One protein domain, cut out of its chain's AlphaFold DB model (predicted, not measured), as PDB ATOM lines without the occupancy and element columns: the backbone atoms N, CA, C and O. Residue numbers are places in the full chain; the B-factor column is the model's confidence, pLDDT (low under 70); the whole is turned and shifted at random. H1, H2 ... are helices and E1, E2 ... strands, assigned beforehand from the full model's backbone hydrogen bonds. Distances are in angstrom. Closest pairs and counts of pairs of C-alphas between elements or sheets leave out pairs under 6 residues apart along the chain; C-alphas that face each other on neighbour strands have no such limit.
ATOM      1  N   LEU A  91     194.262 203.131 241.005       51.94
ATOM      2  CA  LEU A  91     193.920 204.401 240.363       51.94
ATOM      3  C   LEU A  91     195.115 205.009 239.613       51.94
ATOM      4  O   LEU A  91     194.960 205.403 238.472       51.94
ATOM      5  N   GLU A  92     196.318 204.987 240.190       53.94
ATOM      6  CA  GLU A  92     197.551 205.478 239.540       53.94
ATOM      7  C   GLU A  92     197.951 204.589 238.336       53.94
ATOM      8  O   GLU A  92     198.489 205.070 237.342       53.94
ATOM      9  N   LYS A  93     197.599 203.293 238.357       56.44
ATOM     10  CA  LYS A  93     197.694 202.415 237.175       56.44
ATOM     11  C   LYS A  93     196.679 202.788 236.090       56.44
ATOM     12  O   LYS A  93     197.032 202.774 234.916       56.44
ATOM     13  N   LEU A  94     195.447 203.131 236.479       48.44
ATOM     14  CA  LEU A  94     194.395 203.601 235.570       48.44
ATOM     15  C   LEU A  94     194.726 204.989 234.978       48.44
ATOM     16  O   LEU A  94     194.365 205.275 233.844       48.44
ATOM     17  N   GLU A  95     195.445 205.832 235.719       48.72
ATOM     18  CA  GLU A  95     195.953 207.131 235.261       48.72
ATOM     19  C   GLU A  95     197.055 206.963 234.202       48.72
ATOM     20  O   GLU A  95     196.988 207.602 233.154       48.72
ATOM     21  N   ASN A  96     198.013 206.049 234.407       51.34
ATOM     22  CA  ASN A  96     199.052 205.733 233.408       51.34
ATOM     23  C   ASN A  96     198.487 205.047 232.151       51.34
ATOM     24  O   ASN A  96     199.046 205.161 231.063       51.34
ATOM     25  N   SER A  97     197.364 204.350 232.301       53.66
ATOM     26  CA  SER A  97     196.563 203.782 231.220       53.66
ATOM     27  C   SER A  97     195.878 204.828 230.333       53.66
ATOM     28  O   SER A  97     195.486 204.497 229.212       53.66
ATOM     29  N   ILE A  98     195.680 206.060 230.821       55.81
ATOM     30  CA  ILE A  98     194.942 207.096 230.096       55.81
ATOM     31  C   ILE A  98     195.922 208.075 229.445       55.81
ATOM     32  O   ILE A  98     196.392 209.039 230.048       55.81
ATOM     33  N   GLY A  99     196.229 207.830 228.171       55.50
ATOM     34  CA  GLY A  99     197.064 208.716 227.363       55.50
ATOM     35  C   GLY A  99     196.278 209.942 226.907       55.50
ATOM     36  O   GLY A  99     195.325 209.815 226.139       55.50
ATOM     37  N   LEU A 100     196.684 211.131 227.359       53.94
ATOM     38  CA  LEU A 100     196.088 212.405 226.956       53.94
ATOM     39  C   LEU A 100     196.990 213.146 225.978       53.94
ATOM     40  O   LEU A 100     198.122 213.495 226.308       53.94
ATOM     41  N   SER A 101     196.461 213.454 224.796       53.16
ATOM     42  CA  SER A 101     197.128 214.324 223.831       53.16
ATOM     43  C   SER A 101     196.237 215.509 223.487       53.16
ATOM     44  O   SER A 101     195.055 215.373 223.169       53.16
ATOM     45  N   LYS A 102     196.829 216.699 223.561       62.41
ATOM     46  CA  LYS A 102     196.187 217.958 223.206       62.41
ATOM     47  C   LYS A 102     196.929 218.563 222.028       62.41
ATOM     48  O   LYS A 102     198.133 218.793 222.115       62.41
ATOM     49  N   GLU A 103     196.194 218.880 220.973       69.62
ATOM     50  CA  GLU A 103     196.725 219.644 219.852       69.62
ATOM     51  C   GLU A 103     196.353 221.116 220.005       69.62
ATOM     52  O   GLU A 103     195.221 221.480 220.350       69.62
ATOM     53  N   THR A 104     197.333 221.981 219.755       75.75
ATOM     54  CA  THR A 104     197.149 223.428 219.805       75.75
ATOM     55  C   THR A 104     197.666 224.086 218.547       75.75
ATOM     56  O   THR A 104     198.729 223.717 218.050       75.75
ATOM     57  N   VAL A 105     196.972 225.126 218.109       85.12
ATOM     58  CA  VAL A 105     197.440 226.037 217.059       85.12
ATOM     59  C   VAL A 105     197.682 227.418 217.647       85.12
ATOM     60  O   VAL A 105     197.220 227.716 218.749       85.12
ATOM     61  N   ILE A 106     198.381 228.279 216.911       86.62
ATOM     62  CA  ILE A 106     198.544 229.681 217.298       86.62
ATOM     63  C   ILE A 106     197.166 230.355 217.314       86.62
ATOM     64  O   ILE A 106     196.445 230.353 216.315       86.62
ATOM     65  N   ASP A 107     196.811 230.951 218.446       89.56
ATOM     66  CA  ASP A 107     195.624 231.775 218.597       89.56
ATOM     67  C   ASP A 107     195.840 233.115 217.892       89.56
ATOM     68  O   ASP A 107     196.481 234.039 218.408       89.56
ATOM     69  N   VAL A 108     195.301 233.207 216.679       89.25
ATOM     70  CA  VAL A 108     195.389 234.395 215.833       89.25
ATOM     71  C   VAL A 108     194.725 235.604 216.491       89.25
ATOM     72  O   VAL A 108     195.249 236.708 216.372       89.25
ATOM     73  N   GLU A 109     193.619 235.433 217.210       86.88
ATOM     74  CA  GLU A 109     192.891 236.563 217.794       86.88
ATOM     75  C   GLU A 109     193.632 237.130 219.007       86.88
ATOM     76  O   GLU A 109     193.847 238.345 219.092       86.88
ATOM     77  N   SER A 110     194.121 236.258 219.892       86.62
ATOM     78  CA  SER A 110     194.972 236.676 221.013       86.62
ATOM     79  C   SER A 110     196.279 237.303 220.525       86.62
ATOM     80  O   SER A 110     196.688 238.352 221.028       86.62
ATOM     81  N   SER A 111     196.896 236.732 219.485       87.75
ATOM     82  CA  SER A 111     198.112 237.278 218.863       87.75
ATOM     83  C   SER A 111     197.868 238.643 218.212       87.75
ATOM     84  O   SER A 111     198.672 239.561 218.366       87.75
ATOM     85  N   ARG A 112     196.735 238.812 217.519       89.25
ATOM     86  CA  ARG A 112     196.323 240.075 216.890       89.25
ATOM     87  C   ARG A 112     196.118 241.167 217.937       89.25
ATOM     88  O   ARG A 112     196.614 242.277 217.751       89.25
ATOM     89  N   SER A 113     195.428 240.839 219.029       88.75
ATOM     90  CA  SER A 113     195.199 241.747 220.158       88.75
ATOM     91  C   SER A 113     196.516 242.167 220.816       88.75
ATOM     92  O   SER A 113     196.778 243.356 220.981       88.75
ATOM     93  N   PHE A 114     197.393 241.200 221.104       89.31
ATOM     94  CA  PHE A 114     198.693 241.440 221.729       89.31
ATOM     95  C   PHE A 114     199.620 242.325 220.885       89.31
ATOM     96  O   PHE A 114     200.256 243.233 221.414       89.31
ATOM     97  N   LEU A 115     199.666 242.096 219.571       88.12
ATOM     98  CA  LEU A 115     200.486 242.875 218.637       88.12
ATOM     99  C   LEU A 115     199.840 244.212 218.225       88.12
ATOM    100  O   LEU A 115     200.422 244.943 217.423       88.12
ATOM    101  N   GLY A 116     198.634 244.528 218.714       88.44
ATOM    102  CA  GLY A 116     197.900 245.742 218.344       88.44
ATOM    103  C   GLY A 116     197.538 245.817 216.854       88.44
ATOM    104  O   GLY A 116     197.477 246.906 216.283       88.44
ATOM    105  N   LEU A 117     197.338 244.670 216.193       88.12
ATOM    106  CA  LEU A 117     197.082 244.595 214.753       88.12
ATOM    107  C   LEU A 117     195.601 244.830 214.428       88.12
ATOM    108  O   LEU A 117     194.697 244.399 215.144       88.12
ATOM    109  N   SER A 118     195.333 245.496 213.302       86.50
ATOM    110  CA  SER A 118     193.958 245.766 212.863       86.50
ATOM    111  C   SER A 118     193.233 244.480 212.452       86.50
ATOM    112  O   SER A 118     193.865 243.533 211.989       86.50
ATOM    113  N   LYS A 119     191.893 244.465 212.492       82.44
ATOM    114  CA  LYS A 119     191.081 243.346 211.963       82.44
ATOM    115  C   LYS A 119     191.241 243.103 210.452       82.44
ATOM    116  O   LYS A 119     190.837 242.052 209.976       82.44
ATOM    117  N   LYS A 120     191.818 244.051 209.701       85.06
ATOM    118  CA  LYS A 120     192.069 243.908 208.255       85.06
ATOM    119  C   LYS A 120     193.323 243.089 207.932       85.06
ATOM    120  O   LYS A 120     193.463 242.640 206.806       85.06
ATOM    121  N   THR A 121     194.233 242.935 208.894       87.12
ATOM    122  CA  THR A 121     195.471 242.154 208.738       87.12
ATOM    123  C   THR A 121     195.126 240.678 208.539       87.12
ATOM    124  O   THR A 121     194.241 240.170 209.236       87.12
ATOM    125  N   THR A 122     195.779 239.985 207.607       91.94
ATOM    126  CA  THR A 122     195.440 238.576 207.346       91.94
ATOM    127  C   THR A 122     195.926 237.672 208.480       91.94
ATOM    128  O   THR A 122     196.764 238.066 209.296       91.94
ATOM    129  N   ASN A 123     195.383 236.459 208.577       90.25
ATOM    130  CA  ASN A 123     195.772 235.525 209.635       90.25
ATOM    131  C   ASN A 123     197.238 235.093 209.482       90.25
ATOM    132  O   ASN A 123     197.957 234.989 210.474       90.25
ATOM    133  N   GLU A 124     197.701 234.924 208.243       91.12
ATOM    134  CA  GLU A 124     199.083 234.576 207.908       91.12
ATOM    135  C   GLU A 124     200.051 235.674 208.363       91.12
ATOM    136  O   GLU A 124     201.084 235.386 208.966       91.12
ATOM    137  N   GLU A 125     199.688 236.940 208.141       89.94
ATOM    138  CA  GLU A 125     200.480 238.089 208.580       89.94
ATOM    139  C   GLU A 125     200.568 238.180 210.108       89.94
ATOM    140  O   GLU A 125     201.630 238.491 210.651       89.94
ATOM    141  N   VAL A 126     199.473 237.895 210.822       90.31
ATOM    142  CA  VAL A 126     199.471 237.860 212.293       90.31
ATOM    143  C   VAL A 126     200.388 236.746 212.805       90.31
ATOM    144  O   VAL A 126     201.201 236.994 213.698       90.31
ATOM    145  N   ILE A 127     200.305 235.546 212.218       90.00
ATOM    146  CA  ILE A 127     201.144 234.393 212.583       90.00
ATOM    147  C   ILE A 127     202.627 234.695 212.333       90.00
ATOM    148  O   ILE A 127     203.466 234.444 213.199       90.00
ATOM    149  N   ALA A 128     202.963 235.274 211.180       91.44
ATOM    150  CA  ALA A 128     204.338 235.646 210.860       91.44
ATOM    151  C   ALA A 128     204.895 236.661 211.870       91.44
ATOM    152  O   ALA A 128     206.010 236.503 212.365       91.44
ATOM    153  N   LYS A 129     204.098 237.673 212.241       90.50
ATOM    154  CA  LYS A 129     204.524 238.702 213.199       90.50
ATOM    155  C   LYS A 129     204.692 238.172 214.619       90.50
ATOM    156  O   LYS A 129     205.647 238.566 215.284       90.50
ATOM    157  N   ILE A 130     203.810 237.286 215.093       89.88
ATOM    158  CA  ILE A 130     203.956 236.725 216.445       89.88
ATOM    159  C   ILE A 130     205.148 235.769 216.527       89.88
ATOM    160  O   ILE A 130     205.842 235.762 217.543       89.88
ATOM    161  N   LYS A 131     205.443 235.026 215.451       88.88
ATOM    162  CA  LYS A 131     206.672 234.230 215.342       88.88
ATOM    163  C   LYS A 131     207.911 235.115 215.365       88.88
ATOM    164  O   LYS A 131     208.795 234.876 216.179       88.88
ATOM    165  N   GLN A 132     207.941 236.173 214.551       88.19
ATOM    166  CA  GLN A 132     209.072 237.100 214.519       88.19
ATOM    167  C   GLN A 132     209.319 237.741 215.889       88.19
ATOM    168  O   GLN A 132     210.449 237.756 216.361       88.19
ATOM    169  N   TYR A 133     208.258 238.165 216.581       88.06
ATOM    170  CA  TYR A 133     208.364 238.663 217.950       88.06
ATOM    171  C   TYR A 133     209.038 237.647 218.888       88.06
ATOM    172  O   TYR A 133     209.874 238.030 219.702       88.06
ATOM    173  N   HIS A 134     208.707 236.356 218.790       83.44
ATOM    174  CA  HIS A 134     209.325 235.330 219.634       83.44
ATOM    175  C   HIS A 134     210.782 235.044 219.257       83.44
ATOM    176  O   HIS A 134     211.588 234.874 220.168       83.44
ATOM    177  N   ILE A 135     211.130 235.078 217.966       85.44
ATOM    178  CA  ILE A 135     212.518 234.975 217.489       85.44
ATOM    179  C   ILE A 135     213.350 236.123 218.064       85.44
ATOM    180  O   ILE A 135     214.370 235.877 218.703       85.44
ATOM    181  N   ASP A 136     212.875 237.361 217.908       84.44
ATOM    182  CA  ASP A 136     213.582 238.574 218.336       84.44
ATOM    183  C   ASP A 136     213.779 238.633 219.862       84.44
ATOM    184  O   ASP A 136     214.722 239.251 220.353       84.44
ATOM    185  N   ASN A 137     212.887 237.989 220.625       79.50
ATOM    186  CA  ASN A 137     212.918 237.948 222.089       79.50
ATOM    187  C   ASN A 137     213.436 236.613 222.655       79.50
ATOM    188  O   ASN A 137     213.380 236.397 223.870       79.50
ATOM    189  N   SER A 138     213.919 235.706 221.802       76.38
ATOM    190  CA  SER A 138     214.514 234.433 222.204       76.38
ATOM    191  C   SER A 138     216.032 234.490 222.084       76.38
ATOM    192  O   SER A 138     216.574 234.903 221.066       76.38
ATOM    193  N   ILE A 139     216.735 233.994 223.105       62.53
ATOM    194  CA  ILE A 139     218.206 233.896 223.093       62.53
ATOM    195  C   ILE A 139     218.685 232.935 221.989       62.53
ATOM    196  O   ILE A 139     219.770 233.112 221.443       62.53
ATOM    197  N   SER A 140     217.877 231.930 221.635       72.94
ATOM    198  CA  SER A 140     218.209 230.920 220.622       72.94
ATOM    199  C   SER A 140     217.688 231.241 219.218       72.94
ATOM    200  O   SER A 140     217.935 230.464 218.300       72.94
ATOM    201  N   GLY A 141     216.935 232.336 219.041       75.88
ATOM    202  CA  GLY A 141     216.269 232.656 217.771       75.88
ATOM    203  C   GLY A 141     215.135 231.692 217.395       75.88
ATOM    204  O   GLY A 141     214.799 231.560 216.222       75.88
ATOM    205  N   SER A 142     214.561 230.981 218.369       77.75
ATOM    206  CA  SER A 142     213.453 230.044 218.133       77.75
ATOM    207  C   SER A 142     212.174 230.754 217.669       77.75
ATOM    208  O   SER A 142     211.761 231.743 218.274       77.75
ATOM    209  N   ASP A 143     211.504 230.196 216.655       82.31
ATOM    210  CA  ASP A 143     210.183 230.636 216.179       82.31
ATOM    211  C   ASP A 143     209.013 230.052 216.989       82.31
ATOM    212  O   ASP A 143     207.845 230.236 216.630       82.31
ATOM    213  N   PHE A 144     209.321 229.356 218.088       82.25
ATOM    214  CA  PHE A 144     208.329 228.783 218.979       82.25
ATOM    215  C   PHE A 144     207.534 229.886 219.681       82.25
ATOM    216  O   PHE A 144     208.056 230.678 220.473       82.25
ATOM    217  N   VAL A 145     206.235 229.907 219.408       82.31
ATOM    218  CA  VAL A 145     205.284 230.812 220.045       82.31
ATOM    219  C   VAL A 145     204.941 230.271 221.435       82.31
ATOM    220  O   VAL A 145     204.732 229.078 221.619       82.31
ATOM    221  N   LYS A 146     204.922 231.136 222.452       78.31
ATOM    222  CA  LYS A 146     204.682 230.694 223.834       78.31
ATOM    223  C   LYS A 146     203.226 230.233 224.044       78.31
ATOM    224  O   LYS A 146     202.318 230.803 223.435       78.31
ATOM    225  N   PRO A 147     202.977 229.314 225.002       76.94
ATOM    226  CA  PRO A 147     201.645 228.763 225.282       76.94
ATOM    227  C   PRO A 147     200.488 229.764 225.474       76.94
ATOM    228  O   PRO A 147     199.372 229.419 225.102       76.94
ATOM    229  N   PRO A 148     200.679 230.995 225.999       81.00
ATOM    230  CA  PRO A 148     199.593 231.978 226.093       81.00
ATOM    231  C   PRO A 148     198.988 232.410 224.749       81.00
ATOM    232  O   PRO A 148     197.910 232.992 224.731       81.00
ATOM    233  N   PHE A 149     199.673 232.144 223.635       86.06
ATOM    234  CA  PHE A 149     199.187 232.415 222.281       86.06
ATOM    235  C   PHE A 149     198.773 231.131 221.564       86.06
ATOM    236  O   PHE A 149     198.799 231.081 220.338       86.06
ATOM    237  N   HIS A 150     198.474 230.067 222.303       83.69
ATOM    238  CA  HIS A 150     197.996 228.808 221.755       83.69
ATOM    239  C   HIS A 150     196.516 228.632 222.082       83.69
ATOM    240  O   HIS A 150     196.078 228.939 223.187       83.69
ATOM    241  N   LYS A 151     195.776 228.064 221.136       85.50
ATOM    242  CA  LYS A 151     194.374 227.680 221.273       85.50
ATOM    243  C   LYS A 151     194.228 226.179 221.077       85.50
ATOM    244  O   LYS A 151     194.819 225.619 220.150       85.50
ATOM    245  N   VAL A 152     193.447 225.524 221.938       82.19
ATOM    246  CA  VAL A 152     193.105 224.103 221.783       82.19
ATOM    247  C   VAL A 152     192.225 223.918 220.553       82.19
ATOM    248  O   VAL A 152     191.204 224.593 220.419       82.19
ATOM    249  N   VAL A 153     192.599 222.972 219.692       83.94
ATOM    250  CA  VAL A 153     191.798 222.587 218.515       83.94
ATOM    251  C   VAL A 153     191.361 221.132 218.542       83.94
ATOM    252  O   VAL A 153     190.364 220.791 217.918       83.94
ATOM    253  N   ALA A 154     192.065 220.288 219.294       79.19
ATOM    254  CA  ALA A 154     191.662 218.915 219.531       79.19
ATOM    255  C   ALA A 154     192.156 218.445 220.898       79.19
ATOM    256  O   ALA A 154     193.235 218.824 221.368       79.19
ATOM    257  N   ILE A 155     191.348 217.601 221.530       77.19
ATOM    258  CA  ILE A 155     191.719 216.835 222.715       77.19
ATOM    259  C   ILE A 155     191.355 215.395 222.400       77.19
ATOM    260  O   ILE A 155     190.197 215.116 222.102       77.19
ATOM    261  N   SER A 156     192.316 214.489 222.474       76.19
ATOM    262  CA  SER A 156     192.058 213.058 222.381       76.19
ATOM    263  C   SER A 156     192.520 212.365 223.647       76.19
ATOM    264  O   SER A 156     193.489 212.772 224.294       76.19
ATOM    265  N   TYR A 157     191.798 211.311 223.995       75.50
ATOM    266  CA  TYR A 157     192.125 210.460 225.120       75.50
ATOM    267  C   TYR A 157     192.013 208.999 224.711       75.50
ATOM    268  O   TYR A 157     191.132 208.594 223.946       75.50
ATOM    269  N   LEU A 158     192.964 208.231 225.214       73.62
ATOM    270  CA  LEU A 158     193.074 206.796 225.048       73.62
ATOM    271  C   LEU A 158     192.728 206.141 226.384       73.62
ATOM    272  O   LEU A 158     193.253 206.559 227.404       73.62
ATOM    273  N   ASP A 159     191.908 205.098 226.360       71.19
ATOM    274  CA  ASP A 159     191.725 204.170 227.469       71.19
ATOM    275  C   ASP A 159     192.591 202.933 227.177       71.19
ATOM    276  O   ASP A 159     192.431 202.313 226.120       71.19
ATOM    277  N   ALA A 160     193.495 202.553 228.081       71.00
ATOM    278  CA  ALA A 160     194.308 201.342 227.958       71.00
ATOM    279  C   ALA A 160     194.303 200.510 229.250       71.00
ATOM    280  O   ALA A 160     193.934 200.993 230.318       71.00
ATOM    281  N   ILE A 161     194.727 199.253 229.185       72.81
ATOM    282  CA  ILE A 161     195.080 198.445 230.355       72.81
ATOM    283  C   ILE A 161     196.601 198.320 230.374       72.81
ATOM    284  O   ILE A 161     197.200 197.888 229.392       72.81
ATOM    285  N   VAL A 162     197.223 198.705 231.489       75.19
ATOM    286  CA  VAL A 162     198.665 198.526 231.690       75.19
ATOM    287  C   VAL A 162     198.925 197.161 232.315       75.19
ATOM    288  O   VAL A 162     198.573 196.902 233.472       75.19
ATOM    289  N   HIS A 163     199.590 196.301 231.554       74.38
ATOM    290  CA  HIS A 163     200.137 195.032 232.005       74.38
ATOM    291  C   HIS A 163     201.592 195.240 232.417       74.38
ATOM    292  O   HIS A 163     202.387 195.785 231.659       74.38
ATOM    293  N   VAL A 164     201.955 194.821 233.629       75.75
ATOM    294  CA  VAL A 164     203.348 194.878 234.097       75.75
ATOM    295  C   VAL A 164     203.910 193.467 234.072       75.75
ATOM    296  O   VAL A 164     203.466 192.605 234.835       75.75
ATOM    297  N   ASN A 165     204.880 193.235 233.195       76.12
ATOM    298  CA  ASN A 165     205.539 191.947 233.046       76.12
ATOM    299  C   ASN A 165     206.491 191.658 234.212       76.12
ATOM    300  O   ASN A 165     206.904 192.543 234.962       76.12
ATOM    301  N   VAL A 166     206.876 190.386 234.349       75.50
ATOM    302  CA  VAL A 166     207.772 189.899 235.417       75.50
ATOM    303  C   VAL A 166     209.157 190.567 235.370       75.50
ATOM    304  O   VAL A 166     209.827 190.673 236.393       75.50
ATOM    305  N   ASP A 167     209.579 191.061 234.204       78.75
ATOM    306  CA  ASP A 167     210.817 191.827 234.011       78.75
ATOM    307  C   ASP A 167     210.669 193.332 234.317       78.75
ATOM    308  O   ASP A 167     211.630 194.092 234.189       78.75
ATOM    309  N   GLY A 168     209.478 193.765 234.740       70.31
ATOM    310  CA  GLY A 168     209.146 195.154 235.036       70.31
ATOM    311  C   GLY A 168     208.857 196.011 233.804       70.31
ATOM    312  O   GLY A 168     208.747 197.228 233.953       70.31
ATOM    313  N   LYS A 169     208.746 195.427 232.601       67.75
ATOM    314  CA  LYS A 169     208.287 196.165 231.419       67.75
ATOM    315  C   LYS A 169     206.774 196.352 231.442       67.75
ATOM    316  O   LYS A 169     206.036 195.439 231.802       67.75
ATOM    317  N   GLU A 170     206.336 197.531 231.024       75.31
ATOM    318  CA  GLU A 170     204.924 197.862 230.857       75.31
ATOM    319  C   GLU A 170     204.489 197.575 229.415       75.31
ATOM    320  O   GLU A 170     205.097 198.064 228.462       75.31
ATOM    321  N   GLU A 171     203.431 196.787 229.261       73.00
ATOM    322  CA  GLU A 171     202.714 196.574 228.009       73.00
ATOM    323  C   GLU A 171     201.339 197.236 228.105       73.00
ATOM    324  O   GLU A 171     200.638 197.105 229.106       73.00
ATOM    325  N   TYR A 172     200.953 197.964 227.060       76.50
ATOM    326  CA  TYR A 172     199.724 198.751 227.035       76.50
ATOM    327  C   TYR A 172     198.733 198.106 226.069       76.50
ATOM    328  O   TYR A 172     198.942 198.106 224.856       76.50
ATOM    329  N   GLU A 173     197.639 197.571 226.598       78.06
ATOM    330  CA  GLU A 173     196.522 197.074 225.799       78.06
ATOM    331  C   GLU A 173     195.529 198.215 225.566       78.06
ATOM    332  O   GLU A 173     194.813 198.633 226.473       78.06
ATOM    333  N   ILE A 174     195.510 198.756 224.349       78.31
ATOM    334  CA  ILE A 174     194.609 199.848 223.964       78.31
ATOM    335  C   ILE A 174     193.169 199.329 223.911       78.31
ATOM    336  O   ILE A 174     192.839 198.485 223.081       78.31
ATOM    337  N   MET A 175     192.300 199.889 224.751       76.06
ATOM    338  CA  MET A 175     190.882 199.537 224.809       76.06
ATOM    339  C   MET A 175     190.032 200.450 223.927       76.06
ATOM    340  O   MET A 175     189.119 199.984 223.245       76.06
ATOM    341  N   ASN A 176     190.284 201.763 223.958       69.75
ATOM    342  CA  ASN A 176     189.475 202.733 223.221       69.75
ATOM    343  C   ASN A 176     190.238 204.030 222.949       69.75
ATOM    344  O   ASN A 176     190.914 204.530 223.834       69.75
ATOM    345  N   ILE A 177     190.070 204.620 221.767       76.50
ATOM    346  CA  ILE A 177     190.584 205.954 221.437       76.50
ATOM    347  C   ILE A 177     189.384 206.842 221.122       76.50
ATOM    348  O   ILE A 177     188.594 206.523 220.231       76.50
ATOM    349  N   LYS A 178     189.250 207.967 221.828       71.25
ATOM    350  CA  LYS A 178     188.158 208.923 221.615       71.25
ATOM    351  C   LYS A 178     188.686 210.340 221.392       71.25
ATOM    352  O   LYS A 178     189.701 210.745 221.958       71.25
ATOM    353  N   SER A 179     187.945 211.107 220.595       72.88
ATOM    354  CA  SER A 179     188.072 212.565 220.524       72.88
ATOM    355  C   SER A 179     187.118 213.206 221.533       72.88
ATOM    356  O   SER A 179     185.965 212.793 221.655       72.88
ATOM    357  N   GLY A 180     187.589 214.222 222.253       68.94
ATOM    358  CA  GLY A 180     186.825 215.001 223.229       68.94
ATOM    359  C   GLY A 180     185.841 216.005 222.628       68.94
ATOM    360  O   GLY A 180     185.199 216.720 223.394       68.94
ATOM    361  N   GLY A 181     185.706 216.050 221.300       73.44
ATOM    362  CA  GLY A 181     184.699 216.844 220.597       73.44
ATOM    363  C   GLY A 181     184.716 216.663 219.076       73.44
ATOM    364  O   GLY A 181     185.410 215.786 218.547       73.44
ATOM    365  N   ASN A 182     183.925 217.485 218.391       79.50
ATOM    366  CA  ASN A 182     183.741 217.513 216.940       79.50
ATOM    367  C   ASN A 182     184.594 218.601 216.273       79.50
ATOM    368  O   ASN A 182     185.082 219.521 216.921       79.50
ATOM    369  N   ILE A 183     184.707 218.535 214.943       77.44
ATOM    370  CA  ILE A 183     185.491 219.495 214.146       77.44
ATOM    371  C   ILE A 183     184.987 220.945 214.246       77.44
ATOM    372  O   ILE A 183     185.752 221.881 214.024       77.44
ATOM    373  N   GLU A 184     183.709 221.136 214.576       83.44
ATOM    374  CA  GLU A 184     183.076 222.456 214.689       83.44
ATOM    375  C   GLU A 184     183.079 223.008 216.122       83.44
ATOM    376  O   GLU A 184     182.715 224.169 216.332       83.44
ATOM    377  N   ASP A 185     183.496 222.203 217.105       82.62
ATOM    378  CA  ASP A 185     183.443 222.584 218.512       82.62
ATOM    379  C   ASP A 185     184.453 223.702 218.804       82.62
ATOM    380  O   ASP A 185     185.621 223.683 218.397       82.62
ATOM    381  N   LYS A 186     184.020 224.703 219.569       86.69
ATOM    382  CA  LYS A 186     184.911 225.754 220.067       86.69
ATOM    383  C   LYS A 186     185.840 225.186 221.135       86.69
ATOM    384  O   LYS A 186     185.487 224.262 221.858       86.69
ATOM    385  N   GLU A 187     186.984 225.836 221.349       82.75
ATOM    386  CA  GLU A 187     187.917 225.489 222.436       82.75
ATOM    387  C   GLU A 187     187.218 225.321 223.795       82.75
ATOM    388  O   GLU A 187     187.486 224.363 224.511       82.75
ATOM    389  N   SER A 188     186.273 226.202 224.135       85.31
ATOM    390  CA  SER A 188     185.499 226.093 225.376       85.31
ATOM    391  C   SER A 188     184.666 224.812 225.457       85.31
ATOM    392  O   SER A 188     184.488 224.266 226.541       85.31
ATOM    393  N   GLU A 189     184.137 224.349 224.326       84.19
ATOM    394  CA  GLU A 189     183.332 223.130 224.229       84.19
ATOM    395  C   GLU A 189     184.226 221.893 224.302       84.19
ATOM    396  O   GLU A 189     183.922 220.998 225.085       84.19
ATOM    397  N   LEU A 190     185.377 221.901 223.617       80.69
ATOM    398  CA  LEU A 190     186.394 220.846 223.709       80.69
ATOM    399  C   LEU A 190     186.896 220.670 225.146       80.69
ATOM    400  O   LEU A 190     186.902 219.566 225.690       80.69
ATOM    401  N   VAL A 191     187.285 221.772 225.790       81.75
ATOM    402  CA  VAL A 191     187.793 221.764 227.167       81.75
ATOM    403  C   VAL A 191     186.703 221.312 228.140       81.75
ATOM    404  O   VAL A 191     186.961 220.482 229.009       81.75
ATOM    405  N   LYS A 192     185.465 221.795 227.980       82.31
ATOM    406  CA  LYS A 192     184.334 221.368 228.815       82.31
ATOM    407  C   LYS A 192     183.989 219.891 228.607       82.31
ATOM    408  O   LYS A 192     183.755 219.188 229.584       82.31
ATOM    409  N   GLY A 193     183.969 219.414 227.363       79.94
ATOM    410  CA  GLY A 193     183.742 218.009 227.024       79.94
ATOM    411  C   GLY A 193     184.791 217.099 227.655       79.94
ATOM    412  O   GLY A 193     184.446 216.077 228.248       79.94
ATOM    413  N   PHE A 194     186.053 217.525 227.623       78.56
ATOM    414  CA  PHE A 194     187.156 216.849 228.292       78.56
ATOM    415  C   PHE A 194     186.978 216.768 229.817       78.56
ATOM    416  O   PHE A 194     187.049 215.677 230.379       78.56
ATOM    417  N   PHE A 195     186.688 217.882 230.496       78.19
ATOM    418  CA  PHE A 195     186.483 217.856 231.950       78.19
ATOM    419  C   PHE A 195     185.244 217.046 232.356       78.19
ATOM    420  O   PHE A 195     185.327 216.250 233.286       78.19
ATOM    421  N   ASN A 196     184.143 217.138 231.604       77.94
ATOM    422  CA  ASN A 196     182.964 216.289 231.810       77.94
ATOM    423  C   ASN A 196     183.280 214.789 231.649       77.94
ATOM    424  O   ASN A 196     182.613 213.948 232.250       77.94
ATOM    425  N   TYR A 197     184.237 214.433 230.785       74.50
ATOM    426  CA  TYR A 197     184.704 213.055 230.646       74.50
ATOM    427  C   TYR A 197     185.513 212.620 231.870       74.50
ATOM    428  O   TYR A 197     185.219 211.572 232.443       74.50
ATOM    429  N   LEU A 198     186.469 213.443 232.313       71.38
ATOM    430  CA  LEU A 198     187.273 213.168 233.507       71.38
ATOM    431  C   LEU A 198     186.426 213.016 234.776       71.38
ATOM    432  O   LEU A 198     186.668 212.101 235.559       71.38
ATOM    433  N   GLU A 199     185.410 213.864 234.958       71.69
ATOM    434  CA  GLU A 199     184.489 213.788 236.102       71.69
ATOM    435  C   GLU A 199     183.780 212.430 236.195       71.69
ATOM    436  O   GLU A 199     183.547 211.925 237.292       71.69
ATOM    437  N   LYS A 200     183.467 211.794 235.058       72.00
ATOM    438  CA  LYS A 200     182.829 210.465 235.029       72.00
ATOM    439  C   LYS A 200     183.773 209.329 235.403       72.00
ATOM    440  O   LYS A 200     183.299 208.254 235.756       72.00
ATOM    441  N   LEU A 201     185.079 209.545 235.282       65.50
ATOM    442  CA  LEU A 201     186.104 208.546 235.570       65.50
ATOM    443  C   LEU A 201     186.606 208.604 237.022       65.50
ATOM    444  O   LEU A 201     187.499 207.837 237.365       65.50
ATOM    445  N   ASP A 202     186.060 209.505 237.856       58.59
ATOM    446  CA  ASP A 202     186.600 209.847 239.187       58.59
ATOM    447  C   ASP A 202     188.120 210.121 239.133       58.59
ATOM    448  O   ASP A 202     188.898 209.774 240.024       58.59
TER     449      ASP A 202
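Overview. This is residues 91 to 202 of the 215 residues of an uncharacterized protein of Trichoplax adhaerens (UniProt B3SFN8). A long, narrow ribbon of three antiparallel strands, E1, E2 and E3, has H4 lying lengthwise over E2 on one face, and a small head of two helices, H2 and H3, at one end. The hairpin of E2 and E3 runs on to the far end of the ribbon, and the short H1 sits beside E2. The printed part has 112 residues, with four named helices and three named strands in the order H1 E1 H2 H3 E2 E3 H4; the sheet's order is E1 E2 E3, and the class is mixed, helices and strands. The whole is loose, with a radius of gyration of the C-alphas of 19.1 A and spans of 58 by 34 by 19 A.

Arrangement. H1, residues 91 to 96, is on the sheet formed by E1, residues 98 to 106, E2, residues 150 to 164, and E3, residues 170 to 179. H1 stands at the sheet's level, only just, with a height over the sheet of 3.8 A; its closest C-alphas to E2 are those of Lys 93 and Val 162, 6.8 A apart. E1 and E2 are antiparallel at 163 degrees, with N 103 and O 154 within hydrogen-bond range at 3.0 A. H2, residues 108 to 114, only grazes the sheet with its residues 108 to 111. H2 touches H3, residues 123 to 136, the same way at a steep tilt of 52 degrees; their closest C-alphas are those of Arg 112 and Val 126, 6.0 A apart. H3 is not on the sheet, only just, with 4 pairs of C-alphas within 10 A. E2 bends by 73 degrees at residue 153 and E3 by 64 degrees at residue 175. E2 and E3 form an antiparallel hairpin at 143 degrees, with N 161 and O 173 within hydrogen-bond range at 2.8 A. H4, residues 187 to 200, lies over E2 at a height over the sheet of 9.9 A and runs along the strands, at 0 degrees to E2 on the local plane; their closest C-alphas are those of Val 152 and Glu 187, 5.4 A apart. H4 is apart from H1, H2 and H3. Every O i to N i+4 pair is within hydrogen-bond range in H1, H2 and H3, and 9 of 10 in H4.

Along the chain. H1 begins with C-alpha 91 at (193.920, 204.401, 240.363). E1 is 26.2 A long, H3 20.1 A. E2, 36.5 A, begins with C-alpha 150 at (197.996, 228.808, 221.755). E3 is 24.6 A long, and H4, 20.3 A, ends with C-alpha 200 at (182.829, 210.465, 235.029).

Size, cuts and confidence. The two C-alphas farthest apart, those of Lys 120 and Val 166, are 62.5 A apart. The printed part has no cut; the link from H3 to E2, 13 residues, is long. The mean pLDDT of the printed part is 77.4, and residues 91 to 103 are among those under 70.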